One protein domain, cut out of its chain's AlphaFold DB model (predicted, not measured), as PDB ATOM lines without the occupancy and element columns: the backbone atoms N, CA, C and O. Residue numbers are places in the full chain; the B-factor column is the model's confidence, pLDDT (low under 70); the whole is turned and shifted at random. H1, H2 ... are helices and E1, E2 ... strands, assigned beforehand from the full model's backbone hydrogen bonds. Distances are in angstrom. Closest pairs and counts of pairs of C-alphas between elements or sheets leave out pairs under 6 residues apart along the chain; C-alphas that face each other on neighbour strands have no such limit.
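Overview. This is residues 13 to 108 of the 109 residues of an uncharacterized protein of Calidithermus roseus (UniProt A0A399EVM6). One twisted sheet is folded over on itself at the bends of its two longest strands, E2 and E3, into two halves that are roughly face to face: E1 and E4 lie in one half with parts of E2 and E3, and E5, E6, E7 and E8 in the other. The short helix H1 lies at one end of the long axis, and the loop round Glu 97 lies at the other. The printed part has 96 residues, with one named helix and eight named strands in the order E1 E2 E3 H1 E4 E5 E6 E7 E8; the class is mostly strand. The sheet is branched and mixed. The whole is compact, with a radius of gyration of the C-alphas of 12.3 A, and rounded, spanning 36 by 26 by 23 A.

Along the chain. Find C-alpha 13 at (223.471, 106.428, 275.834), where E1, residues 13 to 15, begins. E2, residues 19 to 32, runs 19.3 A and bends by 128 degrees at residue 29. E3, residues 35 to 45, runs 20.4 A and bends by 105 degrees at residue 38. H1 is residues 52 to 57, and E4, residues 65 to 69, is 12.5 A long. Read on to E5, residues 78 to 80, E6, residues 83 to 86, and E7, residues 89 to 92. E8, residues 103 to 107, runs 14.4 A and ends at C-alpha 107, (228.436, 118.047, 265.944).

Arrangement. E1, E2 and E3 form a meander, each strand the antiparallel neighbour of the one before; look for N 14 and O 21 at 2.9 A, and N 30 and O 37 at 2.9 A. E1 and E8 lie on one side of E2 and E3 on the other side; E8 is antiparallel to E2, with N 31 and O 106 at 2.9 A. E3, H1 and E4 form a strand-helix-strand unit, two parallel neighbour strands with a helix between, and its crossover is right-handed; N 43 and O 66 are 2.8 A apart. H1 only grazes the sheet, with residues 54 to 55, and its O i to N i+4 pairs are within hydrogen-bond range. E5, E6 and E7 form a second meander, with N 85 and O 78 at 2.8 A and N 84 and O 91 at 2.9 A. E7 and E8 are parallel at 13 degrees, with N 92 and O 105 at 2.8 A. E1 and E5, both edge strands, are apart; E4 and E8 are only just apart, their closest C-alphas 8.1 A from each other.

Size, cuts and confidence. The two C-alphas farthest apart are those of Arg 57 and Glu 97, 36.6 A. The printed part has no cut, and none of its links is long. The mean pLDDT of the printed part is 93.5; look at residue 48 for the one value under 70.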
ATOM      1  N   LEU A  13     222.741 106.050 274.633       95.69
ATOM      2  CA  LEU A  13     223.471 106.428 275.834       95.69
ATOM      3  C   LEU A  13     223.551 105.230 276.779       95.69
ATOM      4  O   LEU A  13     222.528 104.648 277.141       95.69
ATOM      5  N   LYS A  14     224.767 104.889 277.203       95.62
ATOM      6  CA  LYS A  14     225.030 103.925 278.273       95.62
ATOM      7  C   LYS A  14     225.744 104.637 279.412       95.62
ATOM      8  O   LYS A  14     226.747 105.308 279.188       95.62
ATOM      9  N   VAL A  15     225.248 104.462 280.634       95.38
ATOM     10  CA  VAL A  15     225.820 105.094 281.826       95.38
ATOM     11  C   VAL A  15     226.029 104.056 282.918       95.38
ATOM     12  O   VAL A  15     225.203 103.171 283.133       95.38
ATOM     13  N   THR A  16     227.167 104.161 283.587       91.56
ATOM     14  CA  THR A  16     227.566 103.399 284.768       91.56
ATOM     15  C   THR A  16     228.293 104.352 285.716       91.56
ATOM     16  O   THR A  16     228.691 105.443 285.315       91.56
ATOM     17  N   GLU A  17     228.589 103.914 286.936       89.56
ATOM     18  CA  GLU A  17     229.390 104.699 287.890       89.56
ATOM     19  C   GLU A  17     230.808 105.051 287.389       89.56
ATOM     20  O   GLU A  17     231.467 105.931 287.943       89.56
ATOM     21  N   ARG A  18     231.315 104.342 286.368       89.44
ATOM     22  CA  ARG A  18     232.692 104.484 285.855       89.44
ATOM     23  C   ARG A  18     232.778 105.109 284.468       89.44
ATOM     24  O   ARG A  18     233.857 105.552 284.074       89.44
ATOM     25  N   LEU A  19     231.677 105.084 283.726       93.44
ATOM     26  CA  LEU A  19     231.635 105.392 282.305       93.44
ATOM     27  C   LEU A  19     230.283 105.977 281.923       93.44
ATOM     28  O   LEU A  19     229.254 105.353 282.182       93.44
ATOM     29  N   LEU A  20     230.315 107.083 281.192       97.19
ATOM     30  CA  LEU A  20     229.226 107.529 280.339       97.19
ATOM     31  C   LEU A  20     229.685 107.420 278.883       97.19
ATOM     32  O   LEU A  20     230.725 107.956 278.509       97.19
ATOM     33  N   LEU A  21     228.915 106.702 278.073       97.25
ATOM     34  CA  LEU A  21     229.183 106.438 276.666       97.25
ATOM     35  C   LEU A  21     227.987 106.897 275.836       97.25
ATOM     36  O   LEU A  21     226.906 106.317 275.930       97.25
ATOM     37  N   LEU A  22     228.204 107.908 275.001       97.62
ATOM     38  CA  LEU A  22     227.275 108.335 273.963       97.62
ATOM     39  C   LEU A  22     227.758 107.776 272.618       97.62
ATOM     40  O   LEU A  22     228.771 108.231 272.087       97.62
ATOM     41  N   ASP A  23     227.045 106.788 272.071       97.00
ATOM     42  CA  ASP A  23     227.238 106.322 270.691       97.00
ATOM     43  C   ASP A  23     226.422 107.215 269.759       97.00
ATOM     44  O   ASP A  23     225.196 107.278 269.870       97.00
ATOM     45  N   LEU A  24     227.092 107.893 268.828       95.75
ATOM     46  CA  LEU A  24     226.462 108.740 267.818       95.75
ATOM     47  C   LEU A  24     225.756 107.924 266.718       95.75
ATOM     48  O   LEU A  24     225.042 108.490 265.892       95.75
ATOM     49  N   GLY A  25     225.943 106.602 266.706       94.69
ATOM     50  CA  GLY A  25     225.382 105.649 265.747       94.69
ATOM     51  C   GLY A  25     226.254 105.461 264.503       94.69
ATOM     52  O   GLY A  25     226.264 104.386 263.903       94.69
ATOM     53  N   GLU A  26     227.034 106.476 264.141       94.88
ATOM     54  CA  GLU A  26     227.972 106.486 263.018       94.88
ATOM     55  C   GLU A  26     229.163 107.405 263.328       94.88
ATOM     56  O   GLU A  26     229.143 108.157 264.302       94.88
ATOM     57  N   VAL A  27     230.217 107.351 262.509       96.50
ATOM     58  CA  VAL A  27     231.336 108.298 262.628       96.50
ATOM     59  C   VAL A  27     230.882 109.667 262.124       96.50
ATOM     60  O   VAL A  27     230.439 109.800 260.986       96.50
ATOM     61  N   ARG A  28     231.016 110.690 262.966       95.94
ATOM     62  CA  ARG A  28     230.589 112.069 262.717       95.94
ATOM     63  C   ARG A  28     231.763 113.024 262.876       95.94
ATOM     64  O   ARG A  28     232.687 112.763 263.648       95.94
ATOM     65  N   ARG A  29     231.713 114.150 262.158       97.06
ATOM     66  CA  ARG A  29     232.593 115.283 262.446       97.06
ATOM     67  C   ARG A  29     232.127 115.977 263.714       97.06
ATOM     68  O   ARG A  29     230.944 116.274 263.878       97.06
ATOM     69  N   VAL A  30     233.081 116.225 264.596       97.56
ATOM     70  CA  VAL A  30     232.886 116.943 265.846       97.56
ATOM     71  C   VAL A  30     233.982 117.981 265.975       97.56
ATOM     72  O   VAL A  30     235.143 117.698 265.682       97.56
ATOM     73  N   ARG A  31     233.630 119.164 266.464       97.81
ATOM     74  CA  ARG A  31     234.602 120.153 266.920       97.81
ATOM     75  C   ARG A  31     234.655 120.131 268.434       97.81
ATOM     76  O   ARG A  31     233.621 120.307 269.070       97.81
ATOM     77  N   SER A  32     235.831 119.880 268.997       97.44
ATOM     78  CA  SER A  32     236.077 119.935 270.439       97.44
ATOM     79  C   SER A  32     236.939 121.139 270.803       97.44
ATOM     80  O   SER A  32     237.401 121.875 269.926       97.44
ATOM     81  N   GLN A  33     237.212 121.303 272.098       96.25
ATOM     82  CA  GLN A  33     238.187 122.277 272.585       96.25
ATOM     83  C   GLN A  33     239.593 122.107 271.978       96.25
ATOM     84  O   GLN A  33     240.343 123.076 271.907       96.25
ATOM     85  N   ASP A  34     239.932 120.897 271.517       95.81
ATOM     86  CA  ASP A  34     241.234 120.568 270.922       95.81
ATOM     87  C   ASP A  34     241.217 120.637 269.381       95.81
ATOM     88  O   ASP A  34     242.224 120.365 268.726       95.81
ATOM     89  N   GLY A  35     240.080 121.016 268.787       95.94
ATOM     90  CA  GLY A  35     239.896 121.159 267.346       95.94
ATOM     91  C   GLY A  35     238.978 120.103 266.712       95.94
ATOM     92  O   GLY A  35     238.274 119.363 267.404       95.94
ATOM     93  N   PRO A  36     238.912 120.062 265.369       96.62
ATOM     94  CA  PRO A  36     238.041 119.144 264.643       96.62
ATOM     95  C   PRO A  36     238.558 117.698 264.686       96.62
ATOM     96  O   PRO A  36     239.748 117.439 264.509       96.62
ATOM     97  N   CYS A  37     237.648 116.742 264.851       96.50
ATOM     98  CA  CYS A  37     237.938 115.311 264.872       96.50
ATOM     99  C   CYS A  37     236.782 114.478 264.288       96.50
ATOM    100  O   CYS A  37     235.659 114.957 264.115       96.50
ATOM    101  N   LEU A  38     237.075 113.219 263.951       97.50
ATOM    102  CA  LEU A  38     236.088 112.228 263.518       97.50
ATOM    103  C   LEU A  38     235.867 111.222 264.638       97.50
ATOM    104  O   LEU A  38     236.799 110.530 265.043       97.50
ATOM    105  N   VAL A  39     234.638 111.145 265.135       97.25
ATOM    106  CA  VAL A  39     234.311 110.342 266.316       97.25
ATOM    107  C   VAL A  39     232.980 109.645 266.104       97.25
ATOM    108  O   VAL A  39     232.064 110.193 265.501       97.25
ATOM    109  N   ARG A  40     232.868 108.422 266.605       97.25
ATOM    110  CA  ARG A  40     231.579 107.746 266.768       97.25
ATOM    111  C   ARG A  40     231.117 107.796 268.217       97.25
ATOM    112  O   ARG A  40     229.921 107.851 268.478       97.25
ATOM    113  N   TYR A  41     232.063 107.778 269.147       97.88
ATOM    114  CA  TYR A  41     231.783 107.672 270.568       97.88
ATOM    115  C   TYR A  41     232.261 108.924 271.287       97.88
ATOM    116  O   TYR A  41     233.411 109.331 271.124       97.88
ATOM    117  N   LEU A  42     231.400 109.499 272.120       97.56
ATOM    118  CA  LEU A  42     231.817 110.427 273.162       97.56
ATOM    119  C   LEU A  42     231.810 109.681 274.492       97.56
ATOM    120  O   LEU A  42     230.821 109.050 274.866       97.56
ATOM    121  N   VAL A  43     232.944 109.719 275.177       97.25
ATOM    122  CA  VAL A  43     233.200 108.931 276.372       97.25
ATOM    123  C   VAL A  43     233.594 109.849 277.510       97.25
ATOM    124  O   VAL A  43     234.499 110.665 277.366       97.25
ATOM    125  N   VAL A  44     232.969 109.661 278.666       96.88
ATOM    126  CA  VAL A  44     233.366 110.307 279.913       96.88
ATOM    127  C   VAL A  44     233.704 109.235 280.937       96.88
ATOM    128  O   VAL A  44     232.903 108.338 281.193       96.88
ATOM    129  N   VAL A  45     234.896 109.323 281.515       95.06
ATOM    130  CA  VAL A  45     235.367 108.441 282.588       95.06
ATOM    131  C   VAL A  45     235.623 109.250 283.854       95.06
ATOM    132  O   VAL A  45     236.039 110.405 283.783       95.06
ATOM    133  N   ARG A  46     235.390 108.640 285.019       87.69
ATOM    134  CA  ARG A  46     235.468 109.335 286.314       87.69
ATOM    135  C   ARG A  46     236.896 109.719 286.737       87.69
ATOM    136  O   ARG A  46     237.090 110.658 287.500       87.69
ATOM    137  N   GLU A  47     237.916 109.006 286.266       76.38
ATOM    138  CA  GLU A  47     239.297 109.217 286.721       76.38
ATOM    139  C   GLU A  47     240.316 109.143 285.583       76.38
ATOM    140  O   GLU A  47     240.100 108.502 284.552       76.38
ATOM    141  N   ARG A  48     241.463 109.802 285.793       65.94
ATOM    142  CA  ARG A  48     242.619 109.713 284.898       65.94
ATOM    143  C   ARG A  48     243.303 108.361 285.099       65.94
ATOM    144  O   ARG A  48     243.895 108.103 286.138       65.94
ATOM    145  N   GLY A  49     243.253 107.521 284.074       71.00
ATOM    146  CA  GLY A  49     243.918 106.224 284.030       71.00
ATOM    147  C   GLY A  49     243.842 105.625 282.626       71.00
ATOM    148  O   GLY A  49     243.231 106.228 281.738       71.00
ATOM    149  N   PRO A  50     244.451 104.453 282.384       76.75
ATOM    150  CA  PRO A  50     244.338 103.782 281.097       76.75
ATOM    151  C   PRO A  50     242.886 103.332 280.871       76.75
ATOM    152  O   PRO A  50     242.429 102.338 281.427       76.75
ATOM    153  N   TYR A  51     242.157 104.062 280.029       85.69
ATOM    154  CA  TYR A  51     240.767 103.757 279.669       85.69
ATOM    155  C   TYR A  51     240.651 102.699 278.563       85.69
ATOM    156  O   TYR A  51     239.565 102.175 278.340       85.69
ATOM    157  N   GLY A  52     241.752 102.320 277.903       85.25
ATOM    158  CA  GLY A  52     241.760 101.312 276.833       85.25
ATOM    159  C   GLY A  52     241.047  99.998 277.196       85.25
ATOM    160  O   GLY A  52     240.145  99.593 276.464       85.25
ATOM    161  N   PRO A  53     241.361  99.354 278.340       89.06
ATOM    162  CA  PRO A  53     240.655  98.149 278.776       89.06
ATOM    163  C   PRO A  53     239.161  98.372 279.040       89.06
ATOM    164  O   PRO A  53     238.355  97.485 278.773       89.06
ATOM    165  N   LEU A  54     238.776  99.546 279.553       89.31
ATOM    166  CA  LEU A  54     237.374  99.896 279.782       89.31
ATOM    167  C   LEU A  54     236.626 100.033 278.449       89.31
ATOM    168  O   LEU A  54     235.579  99.420 278.286       89.31
ATOM    169  N   LEU A  55     237.201 100.753 277.482       92.00
ATOM    170  CA  LEU A  55     236.641 100.893 276.135       92.00
ATOM    171  C   LEU A  55     236.506  99.537 275.430       92.00
ATOM    172  O   LEU A  55     235.466  99.245 274.849       92.00
ATOM    173  N   ALA A  56     237.521  98.674 275.529       91.44
ATOM    174  CA  ALA A  56     237.507  97.356 274.901       91.44
ATOM    175  C   ALA A  56     236.384  96.453 275.440       91.44
ATOM    176  O   ALA A  56     235.717  95.774 274.662       91.44
ATOM    177  N   ARG A  57     236.128  96.476 276.757       90.88
ATOM    178  CA  ARG A  57     235.010  95.735 277.381       90.88
ATOM    179  C   ARG A  57     233.641  96.208 276.897       90.88
ATOM    180  O   ARG A  57     232.682  95.447 276.946       90.88
ATOM    181  N   GLU A  58     233.578  97.446 276.431       90.88
ATOM    182  CA  GLU A  58     232.382  98.096 275.905       90.88
ATOM    183  C   GLU A  58     232.281  97.998 274.376       90.88
ATOM    184  O   GLU A  58     231.353  98.536 273.780       90.88
ATOM    185  N   GLY A  59     233.230  97.314 273.722       92.50
ATOM    186  CA  GLY A  59     233.282  97.212 272.263       92.50
ATOM    187  C   GLY A  59     233.593  98.542 271.567       92.50
ATOM    188  O   GLY A  59     233.318  98.690 270.379       92.50
ATOM    189  N   VAL A  60     234.158  99.514 272.289       93.75
ATOM    190  CA  VAL A  60     234.458 100.854 271.780       93.75
ATOM    191  C   VAL A  60     235.863 100.888 271.185       93.75
ATOM    192  O   VAL A  60     236.863 100.668 271.872       93.75
ATOM    193  N   ALA A  61     235.953 101.221 269.897       91.88
ATOM    194  CA  ALA A  61     237.228 101.456 269.232       91.88
ATOM    195  C   ALA A  61     237.834 102.792 269.693       91.88
ATOM    196  O   ALA A  61     237.290 103.857 269.406       91.88
ATOM    197  N   ALA A  62     238.993 102.746 270.359       90.25
ATOM    198  CA  ALA A  62     239.650 103.938 270.905       90.25
ATOM    199  C   ALA A  62     239.944 105.017 269.843       90.25
ATOM    200  O   ALA A  62     239.803 106.201 270.120       90.25
ATOM    201  N   ALA A  63     240.272 104.618 268.609       92.19
ATOM    202  CA  ALA A  63     240.514 105.542 267.496       92.19
ATOM    203  C   ALA A  63     239.264 106.326 267.042       92.19
ATOM    204  O   ALA A  63     239.389 107.283 266.287       92.19
ATOM    205  N   GLN A  64     238.067 105.911 267.467       95.44
ATOM    206  CA  GLN A  64     236.790 106.560 267.157       95.44
ATOM    207  C   GLN A  64     236.143 107.193 268.398       95.44
ATOM    208  O   GLN A  64     234.975 107.589 268.340       95.44
ATOM    209  N   ALA A  65     236.865 107.251 269.518       96.44
ATOM    210  CA  ALA A  65     236.358 107.741 270.789       96.44
ATOM    211  C   ALA A  65     236.984 109.093 271.150       96.44
ATOM    212  O   ALA A  65     238.204 109.216 271.248       96.44
ATOM    213  N   LEU A  66     236.137 110.084 271.420       97.00
ATOM    214  CA  LEU A  66     236.525 111.312 272.106       97.00
ATOM    215  C   LEU A  66     236.356 111.106 273.605       97.00
ATOM    216  O   LEU A  66     235.233 110.952 274.083       97.00
ATOM    217  N   VAL A  67     237.470 111.063 274.333       95.81
ATOM    218  CA  VAL A  67     237.493 110.674 275.747       95.81
ATOM    219  C   VAL A  67     237.768 111.878 276.641       95.81
ATOM    220  O   VAL A  67     238.797 112.536 276.515       95.81
ATOM    221  N   TYR A  68     236.880 112.103 277.604       95.44
ATOM    222  CA  TYR A  68     237.023 113.069 278.685       95.44
ATOM    223  C   TYR A  68     237.201 112.342 280.017       95.44
ATOM    224  O   TYR A  68     236.473 111.398 280.320       95.44
ATOM    225  N   ALA A  69     238.146 112.796 280.839       93.88
ATOM    226  CA  ALA A  69     238.311 112.318 282.209       93.88
ATOM    227  C   ALA A  69     237.878 113.421 283.184       93.88
ATOM    228  O   ALA A  69     238.517 114.474 283.230       93.88
ATOM    229  N   LEU A  70     236.808 113.183 283.945       92.38
ATOM    230  CA  LEU A  70     236.186 114.162 284.841       92.38
ATOM    231  C   LEU A  70     235.986 113.571 286.241       92.38
ATOM    232  O   LEU A  70     235.319 112.546 286.345       92.38
ATOM    233  N   PRO A  71     236.457 114.225 287.318       91.56
ATOM    234  CA  PRO A  71     236.260 113.765 288.693       91.56
ATOM    235  C   PRO A  71     234.850 114.111 289.206       91.56
ATOM    236  O   PRO A  71     234.694 114.834 290.186       91.56
ATOM    237  N   VAL A  72     233.818 113.637 288.512       91.88
ATOM    238  CA  VAL A  72     232.404 113.948 288.779       91.88
ATOM    239  C   VAL A  72     231.592 112.666 288.917       91.88
ATOM    240  O   VAL A  72     232.032 111.595 288.486       91.88
ATOM    241  N   ASP A  73     230.404 112.760 289.513       93.00
ATOM    242  CA  ASP A  73     229.438 111.670 289.432       93.00
ATOM    243  C   ASP A  73     228.853 111.618 288.013       93.00
ATOM    244  O   ASP A  73     228.265 112.580 287.522       93.00
ATOM    245  N   LEU A  74     229.043 110.490 287.331       94.50
ATOM    246  CA  LEU A  74     228.574 110.294 285.959       94.50
ATOM    247  C   LEU A  74     227.072 110.003 285.884       94.50
ATOM    248  O   LEU A  74     226.511 110.040 284.791       94.50
ATOM    249  N   LEU A  75     226.424 109.716 287.018       94.75
ATOM    250  CA  LEU A  75     224.971 109.582 287.114       94.75
ATOM    251  C   LEU A  75     224.273 110.949 287.177       94.75
ATOM    252  O   LEU A  75     223.098 111.046 286.829       94.75
ATOM    253  N   GLU A  76     224.997 112.011 287.537       95.00
ATOM    254  CA  GLU A  76     224.505 113.393 287.556       95.00
ATOM    255  C   GLU A  76     224.693 114.077 286.190       95.00
ATOM    256  O   GLU A  76     225.398 115.079 286.044       95.00
ATOM    257  N   PHE A  77     224.054 113.526 285.155       95.75
ATOM    258  CA  PHE A  77     224.073 114.081 283.799       95.75
ATOM    259  C   PHE A  77     222.685 114.563 283.353       95.75
ATOM    260  O   PHE A  77     221.652 114.138 283.868       95.75
ATOM    261  N   SER A  78     222.653 115.422 282.333       96.06
ATOM    262  CA  SER A  78     221.428 115.718 281.576       96.06
ATOM    263  C   SER A  78     221.624 115.406 280.098       96.06
ATOM    264  O   SER A  78     222.681 115.689 279.538       96.06
ATOM    265  N   PHE A  79     220.612 114.807 279.469       95.12
ATOM    266  CA  PHE A  79     220.616 114.495 278.042       95.12
ATOM    267  C   PHE A  79     219.264 114.855 277.429       95.12
ATOM    268  O   PHE A  79     218.231 114.307 277.814       95.12
ATOM    269  N   ASP A  80     219.273 115.801 276.495       92.88
ATOM    270  CA  ASP A  80     218.086 116.272 275.786       92.88
ATOM    271  C   ASP A  80     218.402 116.540 274.302       92.88
ATOM    272  O   ASP A  80     219.480 116.224 273.797       92.88
ATOM    273  N   ALA A  81     217.452 117.131 273.572       90.06
ATOM    274  CA  ALA A  81     217.625 117.441 272.152       90.06
ATOM    275  C   ALA A  81     218.769 118.431 271.851       90.06
ATOM    276  O   ALA A  81     219.207 118.501 270.702       90.06
ATOM    277  N   ARG A  82     219.242 119.194 272.847       91.38
ATOM    278  CA  ARG A  82     220.368 120.134 272.743       91.38
ATOM    279  C   ARG A  82     221.712 119.457 272.996       91.38
ATOM    280  O   ARG A  82     222.732 120.035 272.631       91.38
ATOM    281  N   GLY A  83     221.726 118.267 273.595       94.44
ATOM    282  CA  GLY A  83     222.933 117.481 273.819       94.44
ATOM    283  C   GLY A  83     223.082 116.947 275.237       94.44
ATOM    284  O   GLY A  83     222.104 116.761 275.958       94.44
ATOM    285  N   LEU A  84     224.328 116.662 275.605       96.31
ATOM    286  CA  LEU A  84     224.719 116.052 276.871       96.31
ATOM    287  C   LEU A  84     225.428 117.084 277.754       96.31
ATOM    288  O   LEU A  84     226.313 117.803 277.292       96.31
ATOM    289  N   SER A  85     225.088 117.104 279.040       96.50
ATOM    290  CA  SER A  85     225.751 117.923 280.056       96.50
ATOM    291  C   SER A  85     226.234 117.085 281.220       96.50
ATOM    292  O   SER A  85     225.469 116.286 281.758       96.50
ATOM    293  N   LEU A  86     227.450 117.382 281.666       95.81
ATOM    294  CA  LEU A  86     227.982 117.019 282.974       95.81
ATOM    295  C   LEU A  86     228.632 118.258 283.606       95.81
ATOM    296  O   LEU A  86     228.961 119.210 282.889       95.81
ATOM    297  N   PRO A  87     228.871 118.275 284.926       94.25
ATOM    298  CA  PRO A  87     229.677 119.326 285.533       94.25
ATOM    299  C   PRO A  87     231.048 119.438 284.838       94.25
ATOM    300  O   PRO A  87     231.820 118.482 284.783       94.25
ATOM    301  N   GLY A  88     231.334 120.610 284.262       93.94
ATOM    302  CA  GLY A  88     232.590 120.894 283.559       93.94
ATOM    303  C   GLY A  88     232.692 120.398 282.109       93.94
ATOM    304  O   GLY A  88     233.708 120.684 281.476       93.94
ATOM    305  N   LEU A  89     231.670 119.723 281.565       96.88
ATOM    306  CA  LEU A  89     231.636 119.253 280.173       96.88
ATOM    307  C   LEU A  89     230.266 119.464 279.524       96.88
ATOM    308  O   LEU A  89     229.234 119.049 280.057       96.88
ATOM    309  N   ARG A  90     230.273 120.004 278.304       97.62
ATOM    310  CA  ARG A  90     229.069 120.139 277.484       97.62
ATOM    311  C   ARG A  90     229.293 119.611 276.069       97.62
ATOM    312  O   ARG A  90     230.166 120.085 275.349       97.62
ATOM    313  N   PHE A  91     228.480 118.644 275.659       97.44
ATOM    314  CA  PHE A  91     228.390 118.217 274.268       97.44
ATOM    315  C   PHE A  91     227.111 118.771 273.650       97.44
ATOM    316  O   PHE A  91     226.019 118.500 274.148       97.44
ATOM    317  N   TYR A  92     227.242 119.538 272.576       96.56
ATOM    318  CA  TYR A  92     226.134 120.193 271.898       96.56
ATOM    319  C   TYR A  92     225.737 119.430 270.633       96.56
ATOM    320  O   TYR A  92     226.566 118.938 269.868       96.56
ATOM    321  N   ALA A  93     224.434 119.368 270.388       94.81
ATOM    322  CA  ALA A  93     223.857 118.732 269.210       94.81
ATOM    323  C   ALA A  93     224.161 119.501 267.900       94.81
ATOM    324  O   ALA A  93     223.998 118.953 266.812       94.81
ATOM    325  N   CYS A  94     224.589 120.760 268.011       94.19
ATOM    326  CA  CYS A  94     224.993 121.665 266.936       94.19
ATOM    327  C   CYS A  94     225.977 122.709 267.484       94.19
ATOM    328  O   CYS A  94     226.184 122.780 268.696       94.19
ATOM    329  N   GLU A  95     226.549 123.537 266.607       95.50
ATOM    330  CA  GLU A  95     227.407 124.651 267.020       95.50
ATOM    331  C   GLU A  95     226.681 125.585 268.009       95.50
ATOM    332  O   GLU A  95     225.557 126.018 267.723       95.50
ATOM    333  N   PRO A  96     227.270 125.857 269.187       95.06
ATOM    334  CA  PRO A  96     226.679 126.753 270.171       95.06
ATOM    335  C   PRO A  96     227.070 128.219 269.922       95.06
ATOM    336  O   PRO A  96     228.192 128.510 269.523       95.06
ATOM    337  N   GLU A  97     226.178 129.160 270.252       94.12
ATOM    338  CA  GLU A  97     226.497 130.604 270.255       94.12
ATOM    339  C   GLU A  97     227.486 130.986 271.369       94.12
ATOM    340  O   GLU A  97     228.242 131.949 271.250       94.12
ATOM    341  N   PHE A  98     227.475 130.226 272.468       93.81
ATOM    342  CA  PHE A  98     228.326 130.434 273.630       93.81
ATOM    343  C   PHE A  98     228.684 129.099 274.286       93.81
ATOM    344  O   PHE A  98     227.864 128.182 274.345       93.81
ATOM    345  N   VAL A  99     229.907 129.005 274.809       93.38
ATOM    346  CA  VAL A  99     230.410 127.818 275.499       93.38
ATOM    347  C   VAL A  99     230.639 128.137 276.974       93.38
ATOM    348  O   VAL A  99     231.522 128.913 277.324       93.38
ATOM    349  N   GLU A 100     229.856 127.492 277.836       83.38
ATOM    350  CA  GLU A 100     229.878 127.707 279.293       83.38
ATOM    351  C   GLU A 100     230.974 126.920 280.030       83.38
ATOM    352  O   GLU A 100     231.294 127.225 281.178       83.38
ATOM    353  N   THR A 101     231.543 125.887 279.404       92.56
ATOM    354  CA  THR A 101     232.429 124.914 280.061       92.56
ATOM    355  C   THR A 101     233.804 124.838 279.397       92.56
ATOM    356  O   THR A 101     233.908 124.976 278.180       92.56
ATOM    357  N   PRO A 102     234.879 124.555 280.160       90.56
ATOM    358  CA  PRO A 102     236.227 124.451 279.598       90.56
ATOM    359  C   PRO A 102     236.381 123.250 278.658       90.56
ATOM    360  O   PRO A 102     237.163 123.302 277.712       90.56
ATOM    361  N   LEU A 103     235.638 122.171 278.913       96.88
ATOM    362  CA  LEU A 103     235.587 121.003 278.047       96.88
ATOM    363  C   LEU A 103     234.274 121.022 277.283       96.88
ATOM    364  O   LEU A 103     233.201 121.192 277.871       96.88
ATOM    365  N   TYR A 104     234.363 120.867 275.970       97.75
ATOM    366  CA  TYR A 104     233.191 120.916 275.120       97.75
ATOM    367  C   TYR A 104     233.411 120.205 273.796       97.75
ATOM    368  O   TYR A 104     234.535 120.058 273.319       97.75
ATOM    369  N   ALA A 105     232.306 119.824 273.170       98.00
ATOM    370  CA  ALA A 105     232.301 119.387 271.788       98.00
ATOM    371  C   ALA A 105     230.946 119.655 271.132       98.00
ATOM    372  O   ALA A 105     229.932 119.685 271.822       98.00
ATOM    373  N   TRP A 106     230.895 119.819 269.814       97.44
ATOM    374  CA  TRP A 106     229.636 119.860 269.071       97.44
ATOM    375  C   TRP A 106     229.711 119.116 267.748       97.44
ATOM    376  O   TRP A 106     230.782 118.993 267.154       97.44
ATOM    377  N   LEU A 107     228.562 118.626 267.281       96.12
ATOM    378  CA  LEU A 107     228.436 118.047 265.944       96.12
ATOM    379  C   LEU A 107     228.603 119.137 264.881       96.12
ATOM    380  O   LEU A 107     227.877 120.133 264.896       96.12
ATOM    381  N   GLU A 108     229.526 118.924 263.945       92.88
ATOM    382  CA  GLU A 108     229.577 119.708 262.708       92.88
ATOM    383  C   GLU A 108     228.516 119.146 261.735       92.88
ATOM    384  O   GLU A 108     228.313 117.925 261.675       92.88
TER     385      GLU A 108